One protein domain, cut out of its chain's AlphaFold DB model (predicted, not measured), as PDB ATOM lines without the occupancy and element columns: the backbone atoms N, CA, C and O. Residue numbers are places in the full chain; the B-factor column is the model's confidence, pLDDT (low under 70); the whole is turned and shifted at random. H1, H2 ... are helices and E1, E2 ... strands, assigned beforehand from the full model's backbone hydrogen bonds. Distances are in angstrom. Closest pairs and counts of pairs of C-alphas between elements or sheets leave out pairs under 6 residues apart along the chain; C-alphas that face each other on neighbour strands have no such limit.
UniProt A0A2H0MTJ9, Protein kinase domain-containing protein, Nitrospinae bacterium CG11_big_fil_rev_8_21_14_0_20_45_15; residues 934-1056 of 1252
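This is residues 934 to 1056 of the 1252 residues of the protein "Protein kinase domain-containing protein" of Nitrospinae bacterium CG11_big_fil_rev_8_21_14_0_20_45_15 (UniProt A0A2H0MTJ9). A strongly twisted five-stranded parallel sheet forms the middle of this domain, with H1 and H2 side by side over one face and the longest helix, H4, over the other. The short helix H3 only grazes the sheet, and E1 lies outside it, near the edge strand E6. The printed part has 123 residues, with four named helices and six named strands in the order E1 E2 H1 E3 H2 E4 H3 E5 H4 E6; the sheet runs E4 E3 E2 E5 E6, and the class is mixed, helices and strands. It is compact and rounded, with a radius of gyration of the C-alphas of 13.4 A and spans of 35 by 32 by 30 A.

Begin with the sheet: E4 is residues 1001 to 1006, 17.2 A long, E3 is 976 to 981, E2 is 950 to 955, and E5 is 1022 to 1025. Find C-alpha 1047 at (-12.558, -22.081, -53.951); from there E6 runs 20.4 A to C-alpha 1053 at (-32.615, -21.271, -50.482). Among the helices, H1 is residues 959 to 971, 19.3 A, H2 is 988 to 997, 14.3 A, H3 is 1011 to 1014, and H4 is 1031 to 1045, 20.7 A. E1, residues 934 to 938, starts at C-alpha 934 at (-14.646, -15.450, -60.168).

Look across the sheet for N 977 and O 1001 at 2.8 A between E4 and E3, N 978 and O 951 at 2.8 A between E3 and E2, N 952 and O 1023 at 2.8 A between E2 and E5, and N 1024 and O 1049 at 2.8 A between E5 and E6. Helices on both faces make three layers: H1 and H2 on the same face, at heights over the sheet of 7.8 A and 9.9 A, and H4 on the opposite face at 8.0 A. H1 and H2 only just touch, with 3 pairs of C-alphas within 8 A, made by residues 962 to 965 of H1 alone; the closest C-alphas, of Leu 962 and Met 991, are 5.7 A apart. They run the same way at a shallow tilt of 20 degrees. H4 lies over E2 and E5, along the strands, at 17 degrees to E5 on the local plane; the closest C-alphas of H4 and E5, those of Ile 1038 and Val 1024, are 7.2 A apart. H3 and H4 are close but not clearly touching, with the C-alphas of Asp 1012 and Gly 1036 closest at 7.1 A. E2, H1, E3, then E3, H2, E4, and E5, H4, E6 are strand-helix-strand units, two parallel neighbour strands with a helix between, and E4, H3, E5 is a split one, with E3 and E2 between its strands; each crossover is right-handed. In H1, H2 and H4 every O i to N i+4 pair is within hydrogen-bond range; H3 is too short for such a pair. E1 pairs with no named strand.

The two C-alphas farthest apart, of Asp 943 and Ser 1008, are 37.3 A apart. The printed part has no cut, and the link from E1 to E2, 11 residues, is long. The mean pLDDT of the printed part is 89.2, and no printed residue is under 70.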
ATOM      1  N   LEU A 934     -13.763 -14.881 -59.157       89.50
ATOM      2  CA  LEU A 934     -14.646 -15.450 -60.168       89.50
ATOM      3  C   LEU A 934     -15.867 -16.064 -59.479       89.50
ATOM      4  O   LEU A 934     -15.722 -16.919 -58.603       89.50
ATOM      5  N   ILE A 935     -17.062 -15.642 -59.894       89.88
ATOM      6  CA  ILE A 935     -18.333 -16.146 -59.371       89.88
ATOM      7  C   ILE A 935     -19.117 -16.791 -60.504       89.88
ATOM      8  O   ILE A 935     -19.552 -16.125 -61.441       89.88
ATOM      9  N   GLU A 936     -19.319 -18.096 -60.389       91.44
ATOM     10  CA  GLU A 936     -20.106 -18.893 -61.322       91.44
ATOM     11  C   GLU A 936     -21.445 -19.241 -60.664       91.44
ATOM     12  O   GLU A 936     -21.479 -19.886 -59.613       91.44
ATOM     13  N   THR A 937     -22.559 -18.829 -61.272       90.81
ATOM     14  CA  THR A 937     -23.887 -19.336 -60.897       90.81
ATOM     15  C   THR A 937     -24.075 -20.703 -61.539       90.81
ATOM     16  O   THR A 937     -23.975 -20.834 -62.757       90.81
ATOM     17  N   ILE A 938     -24.354 -21.719 -60.728       90.06
ATOM     18  CA  ILE A 938     -24.490 -23.100 -61.190       90.06
ATOM     19  C   ILE A 938     -25.973 -23.459 -61.272       90.06
ATOM     20  O   ILE A 938     -26.720 -23.293 -60.306       90.06
ATOM     21  N   GLU A 939     -26.408 -23.979 -62.421       86.12
ATOM     22  CA  GLU A 939     -27.754 -24.541 -62.540       86.12
ATOM     23  C   GLU A 939     -27.876 -25.832 -61.710       86.12
ATOM     24  O   GLU A 939     -26.967 -26.668 -61.772       86.12
ATOM     25  N   PRO A 940     -28.996 -26.046 -60.991       82.06
ATOM     26  CA  PRO A 940     -29.206 -27.193 -60.107       82.06
ATOM     27  C   PRO A 940     -29.477 -28.482 -60.902       82.06
ATOM     28  O   PRO A 940     -30.590 -28.998 -60.931       82.06
ATOM     29  N   LYS A 941     -28.454 -28.985 -61.594       82.25
ATOM     30  CA  LYS A 941     -28.469 -30.232 -62.368       82.25
ATOM     31  C   LYS A 941     -27.291 -31.093 -61.939       82.25
ATOM     32  O   LYS A 941     -26.186 -30.579 -61.789       82.25
ATOM     33  N   GLN A 942     -27.518 -32.395 -61.788       73.88
ATOM     34  CA  GLN A 942     -26.518 -33.338 -61.279       73.88
ATOM     35  C   GLN A 942     -25.207 -33.314 -62.092       73.88
ATOM     36  O   GLN A 942     -24.127 -33.316 -61.509       73.88
ATOM     37  N   ASP A 943     -25.289 -33.182 -63.420       75.62
ATOM     38  CA  ASP A 943     -24.118 -33.145 -64.314       75.62
ATOM     39  C   ASP A 943     -23.191 -31.938 -64.081       75.62
ATOM     40  O   ASP A 943     -22.011 -31.974 -64.433       75.62
ATOM     41  N   ASN A 944     -23.702 -30.872 -63.454       78.69
ATOM     42  CA  ASN A 944     -22.928 -29.668 -63.162       78.69
ATOM     43  C   ASN A 944     -22.126 -29.772 -61.854       78.69
ATOM     44  O   ASN A 944     -21.267 -28.926 -61.594       78.69
ATOM     45  N   PHE A 945     -22.377 -30.795 -61.028       78.06
ATOM     46  CA  PHE A 945     -21.704 -30.989 -59.748       78.06
ATOM     47  C   PHE A 945     -20.832 -32.241 -59.775       78.06
ATOM     48  O   PHE A 945     -21.297 -33.371 -59.893       78.06
ATOM     49  N   LYS A 946     -19.524 -32.047 -59.590       77.31
ATOM     50  CA  LYS A 946     -18.660 -33.156 -59.173       77.31
ATOM     51  C   LYS A 946     -18.950 -33.486 -57.698       77.31
ATOM     52  O   LYS A 946     -19.341 -32.574 -56.970       77.31
ATOM     53  N   PRO A 947     -18.690 -34.726 -57.233       80.19
ATOM     54  CA  PRO A 947     -18.927 -35.105 -55.842       80.19
ATOM     55  C   PRO A 947     -18.286 -34.113 -54.870       80.19
ATOM     56  O   PRO A 947     -17.102 -33.776 -55.022       80.19
ATOM     57  N   ILE A 948     -19.091 -33.639 -53.919       89.81
ATOM     58  CA  ILE A 948     -18.672 -32.764 -52.824       89.81
ATOM     59  C   ILE A 948     -18.099 -33.640 -51.709       89.81
ATOM     60  O   ILE A 948     -18.695 -34.646 -51.331       89.81
ATOM     61  N   ASP A 949     -16.930 -33.286 -51.185       90.50
ATOM     62  CA  ASP A 949     -16.307 -34.068 -50.115       90.50
ATOM     63  C   ASP A 949     -17.005 -33.799 -48.779       90.50
ATOM     64  O   ASP A 949     -17.313 -34.733 -48.048       90.50
ATOM     65  N   GLN A 950     -17.319 -32.532 -48.493       92.69
ATOM     66  CA  GLN A 950     -17.956 -32.127 -47.243       92.69
ATOM     67  C   GLN A 950     -19.015 -31.048 -47.478       92.69
ATOM     68  O   GLN A 950     -18.753 -30.040 -48.144       92.69
ATOM     69  N   LEU A 951     -20.197 -31.235 -46.896       94.94
ATOM     70  CA  LEU A 951     -21.253 -30.227 -46.810       94.94
ATOM     71  C   LEU A 951     -21.311 -29.661 -45.389       94.94
ATOM     72  O   LEU A 951     -21.438 -30.420 -44.435       94.94
ATOM     73  N   ILE A 952     -21.280 -28.339 -45.246       95.00
ATOM     74  CA  ILE A 952     -21.560 -27.660 -43.976       95.00
ATOM     75  C   ILE A 952     -22.955 -27.055 -44.038       95.00
ATOM     76  O   ILE A 952     -23.256 -26.294 -44.959       95.00
ATOM     77  N   LEU A 953     -23.793 -27.358 -43.047       96.00
ATOM     78  CA  LEU A 953     -25.153 -26.830 -42.958       96.00
ATOM     79  C   LEU A 953     -25.548 -26.503 -41.519       96.00
ATOM     80  O   LEU A 953     -24.944 -26.979 -40.560       96.00
ATOM     81  N   GLY A 954     -26.588 -25.687 -41.372       94.19
ATOM     82  CA  GLY A 954     -27.204 -25.404 -40.078       94.19
ATOM     83  C   GLY A 954     -28.464 -26.232 -39.877       94.19
ATOM     84  O   GLY A 954     -29.346 -26.209 -40.736       94.19
ATOM     85  N   LEU A 955     -28.584 -26.894 -38.726       92.19
ATOM     86  CA  LEU A 955     -29.826 -27.511 -38.266       92.19
ATOM     87  C   LEU A 955     -30.791 -26.402 -37.827       92.19
ATOM     88  O   LEU A 955     -30.863 -26.021 -36.658       92.19
ATOM     89  N   GLY A 956     -31.446 -25.785 -38.809       83.19
ATOM     90  CA  GLY A 956     -32.289 -24.618 -38.600       83.19
ATOM     91  C   GLY A 956     -33.745 -24.962 -38.302       83.19
ATOM     92  O   GLY A 956     -34.221 -26.080 -38.498       83.19
ATOM     93  N   PHE A 957     -34.490 -23.957 -37.842       84.19
ATOM     94  CA  PHE A 957     -35.909 -24.116 -37.519       84.19
ATOM     95  C   PHE A 957     -36.867 -23.807 -38.676       84.19
ATOM     96  O   PHE A 957     -38.062 -24.071 -38.571       84.19
ATOM     97  N   GLU A 958     -36.363 -23.255 -39.777       88.06
ATOM     98  CA  GLU A 958     -37.170 -22.855 -40.930       88.06
ATOM     99  C   GLU A 958     -37.414 -24.034 -41.885       88.06
ATOM    100  O   GLU A 958     -36.498 -24.809 -42.160       88.06
ATOM    101  N   SER A 959     -38.603 -24.128 -42.490       88.94
ATOM    102  CA  SER A 959     -38.944 -25.190 -43.458       88.94
ATOM    103  C   SER A 959     -37.985 -25.267 -44.652       88.94
ATOM    104  O   SER A 959     -37.675 -26.359 -45.126       88.94
ATOM    105  N   ARG A 960     -37.460 -24.123 -45.102       91.75
ATOM    106  CA  ARG A 960     -36.501 -24.050 -46.215       91.75
ATOM    107  C   ARG A 960     -35.154 -24.722 -45.939       91.75
ATOM    108  O   ARG A 960     -34.454 -25.030 -46.891       91.75
ATOM    109  N   THR A 961     -34.783 -24.953 -44.677       93.44
ATOM    110  CA  THR A 961     -33.517 -25.637 -44.342       93.44
ATOM    111  C   THR A 961     -33.568 -27.118 -44.700       93.44
ATOM    112  O   THR A 961     -32.657 -27.628 -45.348       93.44
ATOM    113  N   LEU A 962     -34.685 -27.781 -44.388       94.12
ATOM    114  CA  LEU A 962     -34.943 -29.156 -44.806       94.12
ATOM    115  C   LEU A 962     -35.023 -29.272 -46.332       94.12
ATOM    116  O   LEU A 962     -34.473 -30.207 -46.905       94.12
ATOM    117  N   GLU A 963     -35.694 -28.327 -46.995       94.19
ATOM    118  CA  GLU A 963     -35.808 -28.360 -48.455       94.19
ATOM    119  C   GLU A 963     -34.459 -28.127 -49.148       94.19
ATOM    120  O   GLU A 963     -34.138 -28.828 -50.104       94.19
ATOM    121  N   SER A 964     -33.627 -27.220 -48.624       94.88
ATOM    122  CA  SER A 964     -32.265 -27.021 -49.127       94.88
ATOM    123  C   SER A 964     -31.451 -28.315 -49.071       94.88
ATOM    124  O   SER A 964     -30.845 -28.706 -50.069       94.88
ATOM    125  N   LEU A 965     -31.515 -29.039 -47.946       95.56
ATOM    126  CA  LEU A 965     -30.829 -30.321 -47.792       95.56
ATOM    127  C   LEU A 965     -31.305 -31.358 -48.820       95.56
ATOM    128  O   LEU A 965     -30.466 -32.000 -49.446       95.56
ATOM    129  N   LYS A 966     -32.619 -31.497 -49.047       94.12
ATOM    130  CA  LYS A 966     -33.144 -32.428 -50.066       94.12
ATOM    131  C   LYS A 966     -32.569 -32.138 -51.450       94.12
ATOM    132  O   LYS A 966     -32.065 -33.051 -52.097       94.12
ATOM    133  N   VAL A 967     -32.599 -30.869 -51.867       92.62
ATOM    134  CA  VAL A 967     -32.075 -30.447 -53.174       92.62
ATOM    135  C   VAL A 967     -30.577 -30.747 -53.279       92.62
ATOM    136  O   VAL A 967     -30.122 -31.252 -54.302       92.62
ATOM    137  N   ILE A 968     -29.796 -30.487 -52.224       92.81
ATOM    138  CA  ILE A 968     -28.351 -30.762 -52.216       92.81
ATOM    139  C   ILE A 968     -28.060 -32.266 -52.320       92.81
ATOM    140  O   ILE A 968     -27.179 -32.662 -53.087       92.81
ATOM    141  N   LEU A 969     -28.779 -33.109 -51.572       91.88
ATOM    142  CA  LEU A 969     -28.587 -34.565 -51.608       91.88
ATOM    143  C   LEU A 969     -28.917 -35.153 -52.985       91.88
ATOM    144  O   LEU A 969     -28.233 -36.072 -53.435       91.88
ATOM    145  N   GLU A 970     -29.901 -34.584 -53.686       89.00
ATOM    146  CA  GLU A 970     -30.257 -34.989 -55.046       89.00
ATOM    147  C   GLU A 970     -29.140 -34.675 -56.056       89.00
ATOM    148  O   GLU A 970     -28.774 -35.535 -56.862       89.00
ATOM    149  N   ILE A 971     -28.555 -33.471 -55.994       88.25
ATOM    150  CA  ILE A 971     -27.651 -32.984 -57.051       88.25
ATOM    151  C   ILE A 971     -26.156 -33.170 -56.758       88.25
ATOM    152  O   ILE A 971     -25.384 -33.352 -57.696       88.25
ATOM    153  N   ALA A 972     -25.724 -33.100 -55.495       85.62
ATOM    154  CA  ALA A 972     -24.306 -32.969 -55.133       85.62
ATOM    155  C   ALA A 972     -23.728 -34.181 -54.385       85.62
ATOM    156  O   ALA A 972     -22.508 -34.363 -54.405       85.62
ATOM    157  N   LYS A 973     -24.587 -34.991 -53.742       84.56
ATOM    158  CA  LYS A 973     -24.244 -36.226 -53.003       84.56
ATOM    159  C   LYS A 973     -22.947 -36.099 -52.175       84.56
ATOM    160  O   LYS A 973     -21.927 -36.684 -52.552       84.56
ATOM    161  N   PRO A 974     -22.956 -35.299 -51.092       91.62
ATOM    162  CA  PRO A 974     -21.774 -35.093 -50.261       91.62
ATOM    163  C   PRO A 974     -21.324 -36.400 -49.595       91.62
ATOM    164  O   PRO A 974     -22.167 -37.224 -49.251       91.62
ATOM    165  N   LYS A 975     -20.015 -36.592 -49.386       91.06
ATOM    166  CA  LYS A 975     -19.507 -37.769 -48.650       91.06
ATOM    167  C   LYS A 975     -19.757 -37.659 -47.147       91.06
ATOM    168  O   LYS A 975     -20.116 -38.647 -46.522       91.06
ATOM    169  N   GLU A 976     -19.570 -36.461 -46.598       93.00
ATOM    170  CA  GLU A 976     -19.777 -36.160 -45.182       93.00
ATOM    171  C   GLU A 976     -20.573 -34.857 -45.009       93.00
ATOM    172  O   GLU A 976     -20.442 -33.916 -45.803       93.00
ATOM    173  N   VAL A 977     -21.367 -34.780 -43.939       94.44
ATOM    174  CA  VAL A 977     -22.080 -33.570 -43.514       94.44
ATOM    175  C   VAL A 977     -21.622 -33.104 -42.131       94.44
ATOM    176  O   VAL A 977     -21.688 -33.834 -41.147       94.44
ATOM    177  N   LEU A 978     -21.234 -31.836 -42.038       94.06
ATOM    178  CA  LEU A 978     -21.009 -31.131 -40.783       94.06
ATOM    179  C   LEU A 978     -22.244 -30.285 -40.450       94.06
ATOM    180  O   LEU A 978     -22.508 -29.261 -41.087       94.06
ATOM    181  N   ALA A 979     -23.021 -30.726 -39.466       94.56
ATOM    182  CA  ALA A 979     -24.290 -30.123 -39.090       94.56
ATOM    183  C   ALA A 979     -24.144 -29.264 -37.824       94.56
ATOM    184  O   ALA A 979     -23.881 -29.770 -36.734       94.56
ATOM    185  N   ILE A 980     -24.350 -27.952 -37.952       94.06
ATOM    186  CA  ILE A 980     -24.275 -27.014 -36.826       94.06
ATOM    187  C   ILE A 980     -25.625 -26.940 -36.117       94.06
ATOM    188  O   ILE A 980     -26.631 -26.549 -36.713       94.06
ATOM    189  N   LYS A 981     -25.646 -27.295 -34.833       92.50
ATOM    190  CA  LYS A 981     -26.831 -27.294 -33.978       92.50
ATOM    191  C   LYS A 981     -26.993 -25.956 -33.259       92.50
ATOM    192  O   LYS A 981     -26.064 -25.444 -32.636       92.50
ATOM    193  N   TYR A 982     -28.205 -25.408 -33.323       89.31
ATOM    194  CA  TYR A 982     -28.602 -24.184 -32.627       89.31
ATOM    195  C   TYR A 982     -29.572 -24.483 -31.476       89.31
ATOM    196  O   TYR A 982     -30.128 -25.575 -31.375       89.31
ATOM    197  N   LYS A 983     -29.814 -23.482 -30.620       86.19
ATOM    198  CA  LYS A 983     -30.716 -23.572 -29.457       86.19
ATOM    199  C   LYS A 983     -32.149 -23.998 -29.818       86.19
ATOM    200  O   LYS A 983     -32.792 -24.694 -29.040       86.19
ATOM    201  N   HIS A 984     -32.661 -23.573 -30.975       82.56
ATOM    202  CA  HIS A 984     -34.000 -23.939 -31.444       82.56
ATOM    203  C   HIS A 984     -33.939 -25.172 -32.348       82.56
ATOM    204  O   HIS A 984     -33.412 -25.092 -33.453       82.56
ATOM    205  N   GLU A 985     -34.533 -26.282 -31.905       80.69
ATOM    206  CA  GLU A 985     -34.454 -27.567 -32.613       80.69
ATOM    207  C   GLU A 985     -35.187 -27.566 -33.961       80.69
ATOM    208  O   GLU A 985     -34.666 -28.083 -34.944       80.69
ATOM    209  N   GLY A 986     -36.386 -26.983 -34.034       84.38
ATOM    210  CA  GLY A 986     -37.170 -26.837 -35.265       84.38
ATOM    211  C   GLY A 986     -37.172 -28.061 -36.195       84.38
ATOM    212  O   GLY A 986     -37.845 -29.040 -35.888       84.38
ATOM    213  N   LYS A 987     -36.464 -28.010 -37.336       89.81
ATOM    214  CA  LYS A 987     -36.439 -29.088 -38.349       89.81
ATOM    215  C   LYS A 987     -35.268 -30.064 -38.208       89.81
ATOM    216  O   LYS A 987     -35.134 -30.967 -39.027       89.81
ATOM    217  N   SER A 988     -34.473 -29.943 -37.142       92.44
ATOM    218  CA  SER A 988     -33.265 -30.746 -36.908       92.44
ATOM    219  C   SER A 988     -33.511 -32.247 -37.046       92.44
ATOM    220  O   SER A 988     -32.800 -32.908 -37.792       92.44
ATOM    221  N   LYS A 989     -34.538 -32.787 -36.374       92.69
ATOM    222  CA  LYS A 989     -34.827 -34.230 -36.398       92.69
ATOM    223  C   LYS A 989     -35.124 -34.735 -37.813       92.69
ATOM    224  O   LYS A 989     -34.536 -35.712 -38.246       92.69
ATOM    225  N   GLU A 990     -35.976 -34.022 -38.546       95.31
ATOM    226  CA  GLU A 990     -36.358 -34.372 -39.921       95.31
ATOM    227  C   GLU A 990     -35.154 -34.333 -40.879       95.31
ATOM    228  O   GLU A 990     -35.078 -35.131 -41.810       95.31
ATOM    229  N   MET A 991     -34.206 -33.419 -40.650       95.56
ATOM    230  CA  MET A 991     -32.964 -33.335 -41.425       95.56
ATOM    231  C   MET A 991     -32.008 -34.492 -41.113       95.56
ATOM    232  O   MET A 991     -31.431 -35.054 -42.039       95.56
ATOM    233  N   LEU A 992     -31.853 -34.864 -39.839       95.75
ATOM    234  CA  LEU A 992     -31.000 -35.986 -39.434       95.75
ATOM    235  C   LEU A 992     -31.574 -37.328 -39.918       95.75
ATOM    236  O   LEU A 992     -30.849 -38.104 -40.533       95.75
ATOM    237  N   ASP A 993     -32.889 -37.535 -39.773       95.62
ATOM    238  CA  ASP A 993     -33.588 -38.721 -40.289       95.62
ATOM    239  C   ASP A 993     -33.404 -38.863 -41.819       95.62
ATOM    240  O   ASP A 993     -33.306 -39.972 -42.352       95.62
ATOM    241  N   LEU A 994     -33.343 -37.738 -42.548       95.25
ATOM    242  CA  LEU A 994     -33.077 -37.721 -43.989       95.25
ATOM    243  C   LEU A 994     -31.634 -38.138 -44.319       95.25
ATOM    244  O   LEU A 994     -31.435 -38.898 -45.265       95.25
ATOM    245  N   LEU A 995     -30.643 -37.679 -43.551       95.06
ATOM    246  CA  LEU A 995     -29.240 -38.079 -43.728       95.06
ATOM    247  C   LEU A 995     -29.040 -39.574 -43.457       95.06
ATOM    248  O   LEU A 995     -28.394 -40.254 -44.255       95.06
ATOM    249  N   ASP A 996     -29.663 -40.096 -42.395       94.38
ATOM    250  CA  ASP A 996     -29.645 -41.525 -42.066       94.38
ATOM    251  C   ASP A 996     -30.274 -42.365 -43.189       94.38
ATOM    252  O   ASP A 996     -29.731 -43.395 -43.601       94.38
ATOM    253  N   LYS A 997     -31.409 -41.905 -43.735       93.69
ATOM    254  CA  LYS A 997     -32.104 -42.573 -44.842       93.69
ATOM    255  C   LYS A 997     -31.249 -42.642 -46.111       93.69
ATOM    256  O   LYS A 997     -31.229 -43.683 -46.770       93.69
ATOM    257  N   GLU A 998     -30.557 -41.557 -46.445       91.69
ATOM    258  CA  GLU A 998     -29.675 -41.472 -47.617       91.69
ATOM    259  C   GLU A 998     -28.273 -42.066 -47.362       91.69
ATOM    260  O   GLU A 998     -27.449 -42.102 -48.275       91.69
ATOM    261  N   LYS A 999     -28.015 -42.595 -46.153       92.69
ATOM    262  CA  LYS A 999     -26.744 -43.211 -45.724       92.69
ATOM    263  C   LYS A 999     -25.537 -42.281 -45.888       92.69
ATOM    264  O   LYS A 999     -24.490 -42.703 -46.379       92.69
ATOM    265  N   ILE A1000     -25.703 -41.019 -45.499       93.44
ATOM    266  CA  ILE A1000     -24.634 -40.019 -45.511       93.44
ATOM    267  C   ILE A1000     -24.027 -39.912 -44.115       93.44
ATOM    268  O   ILE A1000     -24.754 -39.710 -43.143       93.44
ATOM    269  N   ASP A1001     -22.701 -40.001 -44.018       93.19
ATOM    270  CA  ASP A1001     -21.997 -39.810 -42.751       93.19
ATOM    271  C   ASP A1001     -22.134 -38.352 -42.287       93.19
ATOM    272  O   ASP A1001     -21.972 -37.418 -43.080       93.19
ATOM    273  N   TYR A1002     -22.425 -38.125 -41.004       93.81
ATOM    274  CA  TYR A1002     -22.531 -36.769 -40.468       93.81
ATOM    275  C   TYR A1002     -22.012 -36.620 -39.040       93.81
ATOM    276  O   TYR A1002     -22.003 -37.558 -38.244       93.81
ATOM    277  N   ARG A1003     -21.619 -35.387 -38.703       93.00
ATOM    278  CA  ARG A1003     -21.256 -34.962 -37.345       93.00
ATOM    279  C   ARG A1003     -22.082 -33.753 -36.944       93.00
ATOM    280  O   ARG A1003     -22.268 -32.836 -37.740       93.00
ATOM    281  N   VAL A1004     -22.549 -33.742 -35.698       92.81
ATOM    282  CA  VAL A1004     -23.313 -32.625 -35.134       92.81
ATOM    283  C   VAL A1004     -22.429 -31.843 -34.168       92.81
ATOM    284  O   VAL A1004     -21.875 -32.426 -33.240       92.81
ATOM    285  N   ILE A1005     -22.319 -30.529 -34.372       90.94
ATOM    286  CA  ILE A1005     -21.539 -29.620 -33.520       90.94
ATOM    287  C   ILE A1005     -22.469 -28.548 -32.961       90.94
ATOM    288  O   ILE A1005     -23.163 -27.876 -33.721       90.94
ATOM    289  N   ASP A1006     -22.474 -28.351 -31.644       88.50
ATOM    290  CA  ASP A1006     -23.196 -27.230 -31.037       88.50
ATOM    291  C   ASP A1006     -22.538 -25.894 -31.399       88.50
ATOM    292  O   ASP A1006     -21.330 -25.733 -31.261       88.50
ATOM    293  N   TYR A1007     -23.341 -24.905 -31.794       85.25
ATOM    294  CA  TYR A1007     -22.867 -23.558 -32.140       85.25
ATOM    295  C   TYR A1007     -22.059 -22.875 -31.022       85.25
ATOM    296  O   TYR A1007     -21.196 -22.048 -31.307       85.25
ATOM    297  N   SER A1008     -22.329 -23.213 -29.756       78.62
ATOM    298  CA  SER A1008     -21.584 -22.704 -28.597       78.62
ATOM    299  C   SER A1008     -20.186 -23.303 -28.447       78.62
ATOM    300  O   SER A1008     -19.377 -22.769 -27.695       78.62
ATOM    301  N   ASN A1009     -19.912 -24.422 -29.115       72.06
ATOM    302  CA  ASN A1009     -18.600 -25.049 -29.126       72.06
ATOM    303  C   ASN A1009     -17.808 -24.451 -30.297       72.06
ATOM    304  O   ASN A1009     -18.399 -24.160 -31.333       72.06
ATOM    305  N   ASN A1010     -16.496 -24.246 -30.127       72.44
ATOM    306  CA  ASN A1010     -15.582 -23.660 -31.125       72.44
ATOM    307  C   ASN A1010     -15.571 -24.465 -32.444       72.44
ATOM    308  O   ASN A1010     -14.684 -25.281 -32.687       72.44
ATOM    309  N   TRP A1011     -16.598 -24.267 -33.270       79.94
ATOM    310  CA  TRP A1011     -16.891 -25.028 -34.484       79.94
ATOM    311  C   TRP A1011     -15.837 -24.821 -35.574       79.94
ATOM    312  O   TRP A1011     -15.695 -25.649 -36.467       79.94
ATOM    313  N   ASP A1012     -15.093 -23.722 -35.494       76.88
ATOM    314  CA  ASP A1012     -13.968 -23.380 -36.356       76.88
ATOM    315  C   ASP A1012     -12.821 -24.393 -36.235       76.88
ATOM    316  O   ASP A1012     -12.180 -24.711 -37.235       76.88
ATOM    317  N   LYS A1013     -12.611 -24.973 -35.046       77.75
ATOM    318  CA  LYS A1013     -11.571 -25.990 -34.799       77.75
ATOM    319  C   LYS A1013     -11.887 -27.361 -35.394       77.75
ATOM    320  O   LYS A1013     -10.989 -28.184 -35.535       77.75
ATOM    321  N   GLU A1014     -13.145 -27.600 -35.749       77.06
ATOM    322  CA  GLU A1014     -13.625 -28.873 -36.298       77.06
ATOM    323  C   GLU A1014     -13.578 -28.904 -37.839       77.06
ATOM    324  O   GLU A1014     -13.969 -29.889 -38.469       77.06
ATOM    325  N   LEU A1015     -13.113 -27.821 -38.478       78.50
ATOM    326  CA  LEU A1015     -12.966 -27.745 -39.928       78.50
ATOM    327  C   LEU A1015     -11.741 -28.535 -40.401       78.50
ATOM    328  O   LEU A1015     -10.598 -28.152 -40.169       78.50
ATOM    329  N   ASP A1016     -11.982 -29.615 -41.144       75.81
ATOM    330  CA  ASP A1016     -10.916 -30.430 -41.729       75.81
ATOM    331  C   ASP A1016     -10.246 -29.717 -42.925       75.81
ATOM    332  O   ASP A1016     -10.869 -29.457 -43.966       75.81
ATOM    333  N   SER A1017      -8.956 -29.407 -42.787       72.19
ATOM    334  CA  SER A1017      -8.148 -28.748 -43.819       72.19
ATOM    335  C   SER A1017      -7.824 -29.651 -45.018       72.19
ATOM    336  O   SER A1017      -7.471 -29.141 -46.078       72.19
ATOM    337  N   SER A1018      -7.952 -30.979 -44.893       76.00
ATOM    338  CA  SER A1018      -7.641 -31.947 -45.960       76.00
ATOM    339  C   SER A1018      -8.722 -32.045 -47.050       76.00
ATOM    340  O   SER A1018      -8.444 -32.464 -48.179       76.00
ATOM    341  N   VAL A1019      -9.945 -31.605 -46.740       81.88
ATOM    342  CA  VAL A1019     -11.117 -31.623 -47.632       81.88
ATOM    343  C   VAL A1019     -10.869 -30.764 -48.875       81.88
ATOM    344  O   VAL A1019     -10.682 -29.560 -48.752       81.88
ATOM    345  N   GLN A1020     -10.967 -31.324 -50.083       81.00
ATOM    346  CA  GLN A1020     -10.696 -30.579 -51.323       81.00
ATOM    347  C   GLN A1020     -11.910 -29.785 -51.828       81.00
ATOM    348  O   GLN A1020     -11.772 -28.623 -52.214       81.00
ATOM    349  N   ARG A1021     -13.115 -30.378 -51.825       88.12
ATOM    350  CA  ARG A1021     -14.350 -29.710 -52.274       88.12
ATOM    351  C   ARG A1021     -15.356 -29.561 -51.149       88.12
ATOM    352  O   ARG A1021     -15.979 -30.537 -50.734       88.12
ATOM    353  N   ARG A1022     -15.556 -28.319 -50.708       92.62
ATOM    354  CA  ARG A1022     -16.510 -27.988 -49.653       92.62
ATOM    355  C   ARG A1022     -17.691 -27.188 -50.185       92.62
ATOM    356  O   ARG A1022     -17.505 -26.190 -50.883       92.62
ATOM    357  N   MET A1023     -18.891 -27.608 -49.800       94.69
ATOM    358  CA  MET A1023     -20.119 -26.846 -49.992       94.69
ATOM    359  C   MET A1023     -20.599 -26.280 -48.655       94.69
ATOM    360  O   MET A1023     -20.586 -26.980 -47.646       94.69
ATOM    361  N   VAL A1024     -21.040 -25.026 -48.651       96.44
ATOM    362  CA  VAL A1024     -21.633 -24.360 -47.488       96.44
ATOM    363  C   VAL A1024     -23.081 -24.002 -47.817       96.44
ATOM    364  O   VAL A1024     -23.339 -23.159 -48.679       96.44
ATOM    365  N   ASP A1025     -24.035 -24.633 -47.135       96.75
ATOM    366  CA  ASP A1025     -25.440 -24.233 -47.185       96.75
ATOM    367  C   ASP A1025     -25.700 -23.105 -46.185       96.75
ATOM    368  O   ASP A1025     -25.843 -23.309 -44.977       96.75
ATOM    369  N   ILE A1026     -25.800 -21.878 -46.696       95.81
ATOM    370  CA  ILE A1026     -26.017 -20.703 -45.852       95.81
ATOM    371  C   ILE A1026     -27.474 -20.593 -45.374       95.81
ATOM    372  O   ILE A1026     -27.777 -19.754 -44.523       95.81
ATOM    373  N   THR A1027     -28.395 -21.423 -45.876       94.00
ATOM    374  CA  THR A1027     -29.841 -21.328 -45.614       94.00
ATOM    375  C   THR A1027     -30.170 -21.394 -44.128       94.00
ATOM    376  O   THR A1027     -30.906 -20.533 -43.639       94.00
ATOM    377  N   GLY A1028     -29.580 -22.344 -43.398       91.19
ATOM    378  CA  GLY A1028     -29.766 -22.517 -41.950       91.19
ATOM    379  C   GLY A1028     -28.699 -21.852 -41.077       91.19
ATOM    380  O   GLY A1028     -28.922 -21.658 -39.888       91.19
ATOM    381  N   LEU A1029     -27.560 -21.454 -41.651       93.50
ATOM    382  CA  LEU A1029     -26.407 -20.995 -40.872       93.50
ATOM    383  C   LEU A1029     -26.548 -19.563 -40.332       93.50
ATOM    384  O   LEU A1029     -27.083 -18.663 -40.992       93.50
ATOM    385  N   ALA A1030     -26.018 -19.339 -39.131       91.56
ATOM    386  CA  ALA A1030     -25.802 -18.016 -38.557       91.56
ATOM    387  C   ALA A1030     -24.653 -17.289 -39.278       91.56
ATOM    388  O   ALA A1030     -23.703 -17.914 -39.748       91.56
ATOM    389  N   LYS A1031     -24.710 -15.952 -39.343       93.56
ATOM    390  CA  LYS A1031     -23.721 -15.148 -40.084       93.56
ATOM    391  C   LYS A1031     -22.264 -15.346 -39.636       93.56
ATOM    392  O   LYS A1031     -21.429 -15.383 -40.531       93.56
ATOM    393  N   PRO A1032     -21.941 -15.516 -38.337       92.88
ATOM    394  CA  PRO A1032     -20.572 -15.839 -37.922       92.88
ATOM    395  C   PRO A1032     -20.047 -17.140 -38.539       92.88
ATOM    396  O   PRO A1032     -18.910 -17.185 -38.997       92.88
ATOM    397  N   VAL A1033     -20.900 -18.170 -38.620       93.56
ATOM    398  CA  VAL A1033     -20.538 -19.464 -39.220       93.56
ATOM    399  C   VAL A1033     -20.374 -19.342 -40.726       93.56
ATOM    400  O   VAL A1033     -19.387 -19.821 -41.274       93.56
ATOM    401  N   ILE A1034     -21.300 -18.646 -41.395       95.62
ATOM    402  CA  ILE A1034     -21.172 -18.319 -42.823       95.62
ATOM    403  C   ILE A1034     -19.834 -17.619 -43.071       95.62
ATOM    404  O   ILE A1034     -19.100 -18.018 -43.970       95.62
ATOM    405  N   PHE A1035     -19.512 -16.617 -42.246       95.38
ATOM    406  CA  PHE A1035     -18.292 -15.841 -42.379       95.38
ATOM    407  C   PHE A1035     -17.035 -16.700 -42.269       95.38
ATOM    408  O   PHE A1035     -16.260 -16.765 -43.222       95.38
ATOM    409  N   GLY A1036     -16.847 -17.401 -41.148       91.88
ATOM    410  CA  GLY A1036     -15.607 -18.145 -40.934       91.88
ATOM    411  C   GLY A1036     -15.455 -19.368 -41.848       91.88
ATOM    412  O   GLY A1036     -14.363 -19.584 -42.360       91.88
ATOM    413  N   THR A1037     -16.524 -20.121 -42.145       92.81
ATOM    414  CA  THR A1037     -16.436 -21.317 -43.018       92.81
ATOM    415  C   THR A1037     -16.092 -20.981 -44.468       92.81
ATOM    416  O   THR A1037     -15.262 -21.656 -45.082       92.81
ATOM    417  N   ILE A1038     -16.715 -19.941 -45.031       94.50
ATOM    418  CA  ILE A1038     -16.448 -19.494 -46.403       94.50
ATOM    419  C   ILE A1038     -15.054 -18.890 -46.484       94.50
ATOM    420  O   ILE A1038     -14.301 -19.223 -47.396       94.50
ATOM    421  N   ARG A1039     -14.702 -18.043 -45.513       91.75
ATOM    422  CA  ARG A1039     -13.387 -17.414 -45.448       91.75
ATOM    423  C   ARG A1039     -12.266 -18.448 -45.353       91.75
ATOM    424  O   ARG A1039     -11.364 -18.412 -46.183       91.75
ATOM    425  N   GLU A1040     -12.346 -19.390 -44.412       89.31
ATOM    426  CA  GLU A1040     -11.347 -20.457 -44.264       89.31
ATOM    427  C   GLU A1040     -11.226 -21.270 -45.555       89.31
ATOM    428  O   GLU A1040     -10.120 -21.458 -46.048       89.31
ATOM    429  N   SER A1041     -12.352 -21.653 -46.165       90.62
ATOM    430  CA  SER A1041     -12.341 -22.428 -47.414       90.62
ATOM    431  C   SER A1041     -11.675 -21.676 -48.568       90.62
ATOM    432  O   SER A1041     -10.959 -22.276 -49.367       90.62
ATOM    433  N   LEU A1042     -11.885 -20.363 -48.674       90.38
ATOM    434  CA  LEU A1042     -11.253 -19.541 -49.704       90.38
ATOM    435  C   LEU A1042      -9.755 -19.335 -49.443       90.38
ATOM    436  O   LEU A1042      -8.981 -19.369 -50.396       90.38
ATOM    437  N   ILE A1043      -9.333 -19.182 -48.186       85.62
ATOM    438  CA  ILE A1043      -7.912 -19.059 -47.829       85.62
ATOM    439  C   ILE A1043      -7.175 -20.377 -48.093       85.62
ATOM    440  O   ILE A1043      -6.139 -20.379 -48.757       85.62
ATOM    441  N   SER A1044      -7.719 -21.507 -47.627       84.44
ATOM    442  CA  SER A1044      -7.042 -22.806 -47.709       84.44
ATOM    443  C   SER A1044      -7.136 -23.462 -49.090       84.44
ATOM    444  O   SER A1044      -6.198 -24.140 -49.505       84.44
ATOM    445  N   LYS A1045      -8.243 -23.268 -49.824       85.69
ATOM    446  CA  LYS A1045      -8.532 -24.009 -51.074       85.69
ATOM    447  C   LYS A1045      -8.707 -23.119 -52.295       85.69
ATOM    448  O   LYS A1045      -8.893 -23.645 -53.390       85.69
ATOM    449  N   ARG A1046      -8.713 -21.789 -52.123       87.56
ATOM    450  CA  ARG A1046      -8.992 -20.789 -53.174       87.56
ATOM    451  C   ARG A1046     -10.362 -20.941 -53.848       87.56
ATOM    452  O   ARG A1046     -10.658 -20.185 -54.767       87.56
ATOM    453  N   GLN A1047     -11.223 -21.859 -53.394       92.38
ATOM    454  CA  GLN A1047     -12.558 -22.081 -53.951       92.38
ATOM    455  C   GLN A1047     -13.560 -22.604 -52.913       92.38
ATOM    456  O   GLN A1047     -13.193 -23.323 -51.982       92.38
ATOM    457  N   VAL A1048     -14.843 -22.299 -53.109       94.44
ATOM    458  CA  VAL A1048     -15.947 -22.802 -52.275       94.44
ATOM    459  C   VAL A1048     -17.260 -22.845 -53.060       94.44
ATOM    460  O   VAL A1048     -17.518 -21.985 -53.907       94.44
ATOM    461  N   TRP A1049     -18.100 -23.839 -52.766       95.06
ATOM    462  CA  TRP A1049     -19.466 -23.929 -53.282       95.06
ATOM    463  C   TRP A1049     -20.453 -23.442 -52.231       95.06
ATOM    464  O   TRP A1049     -20.318 -23.748 -51.049       95.06
ATOM    465  N   ILE A1050     -21.465 -22.698 -52.655       95.69
ATOM    466  CA  ILE A1050     -22.456 -22.097 -51.768       95.69
ATOM    467  C   ILE A1050     -23.843 -22.477 -52.256       95.69
ATOM    468  O   ILE A1050     -24.151 -22.309 -53.435       95.69
ATOM    469  N   CYS A1051     -24.679 -22.949 -51.335       95.19
ATOM    470  CA  CYS A1051     -26.109 -23.135 -51.546       95.19
ATOM    471  C   CYS A1051     -26.880 -22.090 -50.735       95.19
ATOM    472  O   CYS A1051     -26.548 -21.828 -49.578       95.19
ATOM    473  N   HIS A1052     -27.911 -21.492 -51.332       94.94
ATOM    474  CA  HIS A1052     -28.847 -20.627 -50.623       94.94
ATOM    475  C   HIS A1052     -30.274 -20.823 -51.129       94.94
ATOM    476  O   HIS A1052     -30.573 -20.548 -52.291       94.94
ATOM    477  N   THR A1053     -31.174 -21.209 -50.229       93.62
ATOM    478  CA  THR A1053     -32.615 -21.271 -50.482       93.62
ATOM    479  C   THR A1053     -33.303 -20.041 -49.890       93.62
ATOM    480  O   THR A1053     -33.202 -19.752 -48.689       93.62
ATOM    481  N   LYS A1054     -34.008 -19.268 -50.726       90.12
ATOM    482  CA  LYS A1054     -34.765 -18.082 -50.277       90.12
ATOM    483  C   LYS A1054     -36.021 -18.491 -49.493       90.12
ATOM    484  O   LYS A1054     -36.465 -19.632 -49.566       90.12
ATOM    485  N   ALA A1055     -36.590 -17.565 -48.726       88.44
ATOM    486  CA  ALA A1055     -37.934 -17.728 -48.166       88.44
ATOM    487  C   ALA A1055     -38.958 -17.092 -49.120       88.44
ATOM    488  O   ALA A1055     -38.608 -16.174 -49.860       88.44
ATOM    489  N   GLU A1056     -40.211 -17.549 -49.096       86.19
ATOM    490  CA  GLU A1056     -41.295 -16.891 -49.851       86.19
ATOM    491  C   GLU A1056     -41.727 -15.594 -49.167       86.19
ATOM    492  O   GLU A1056     -42.023 -14.599 -49.824       86.19
TER     493      GLU A1056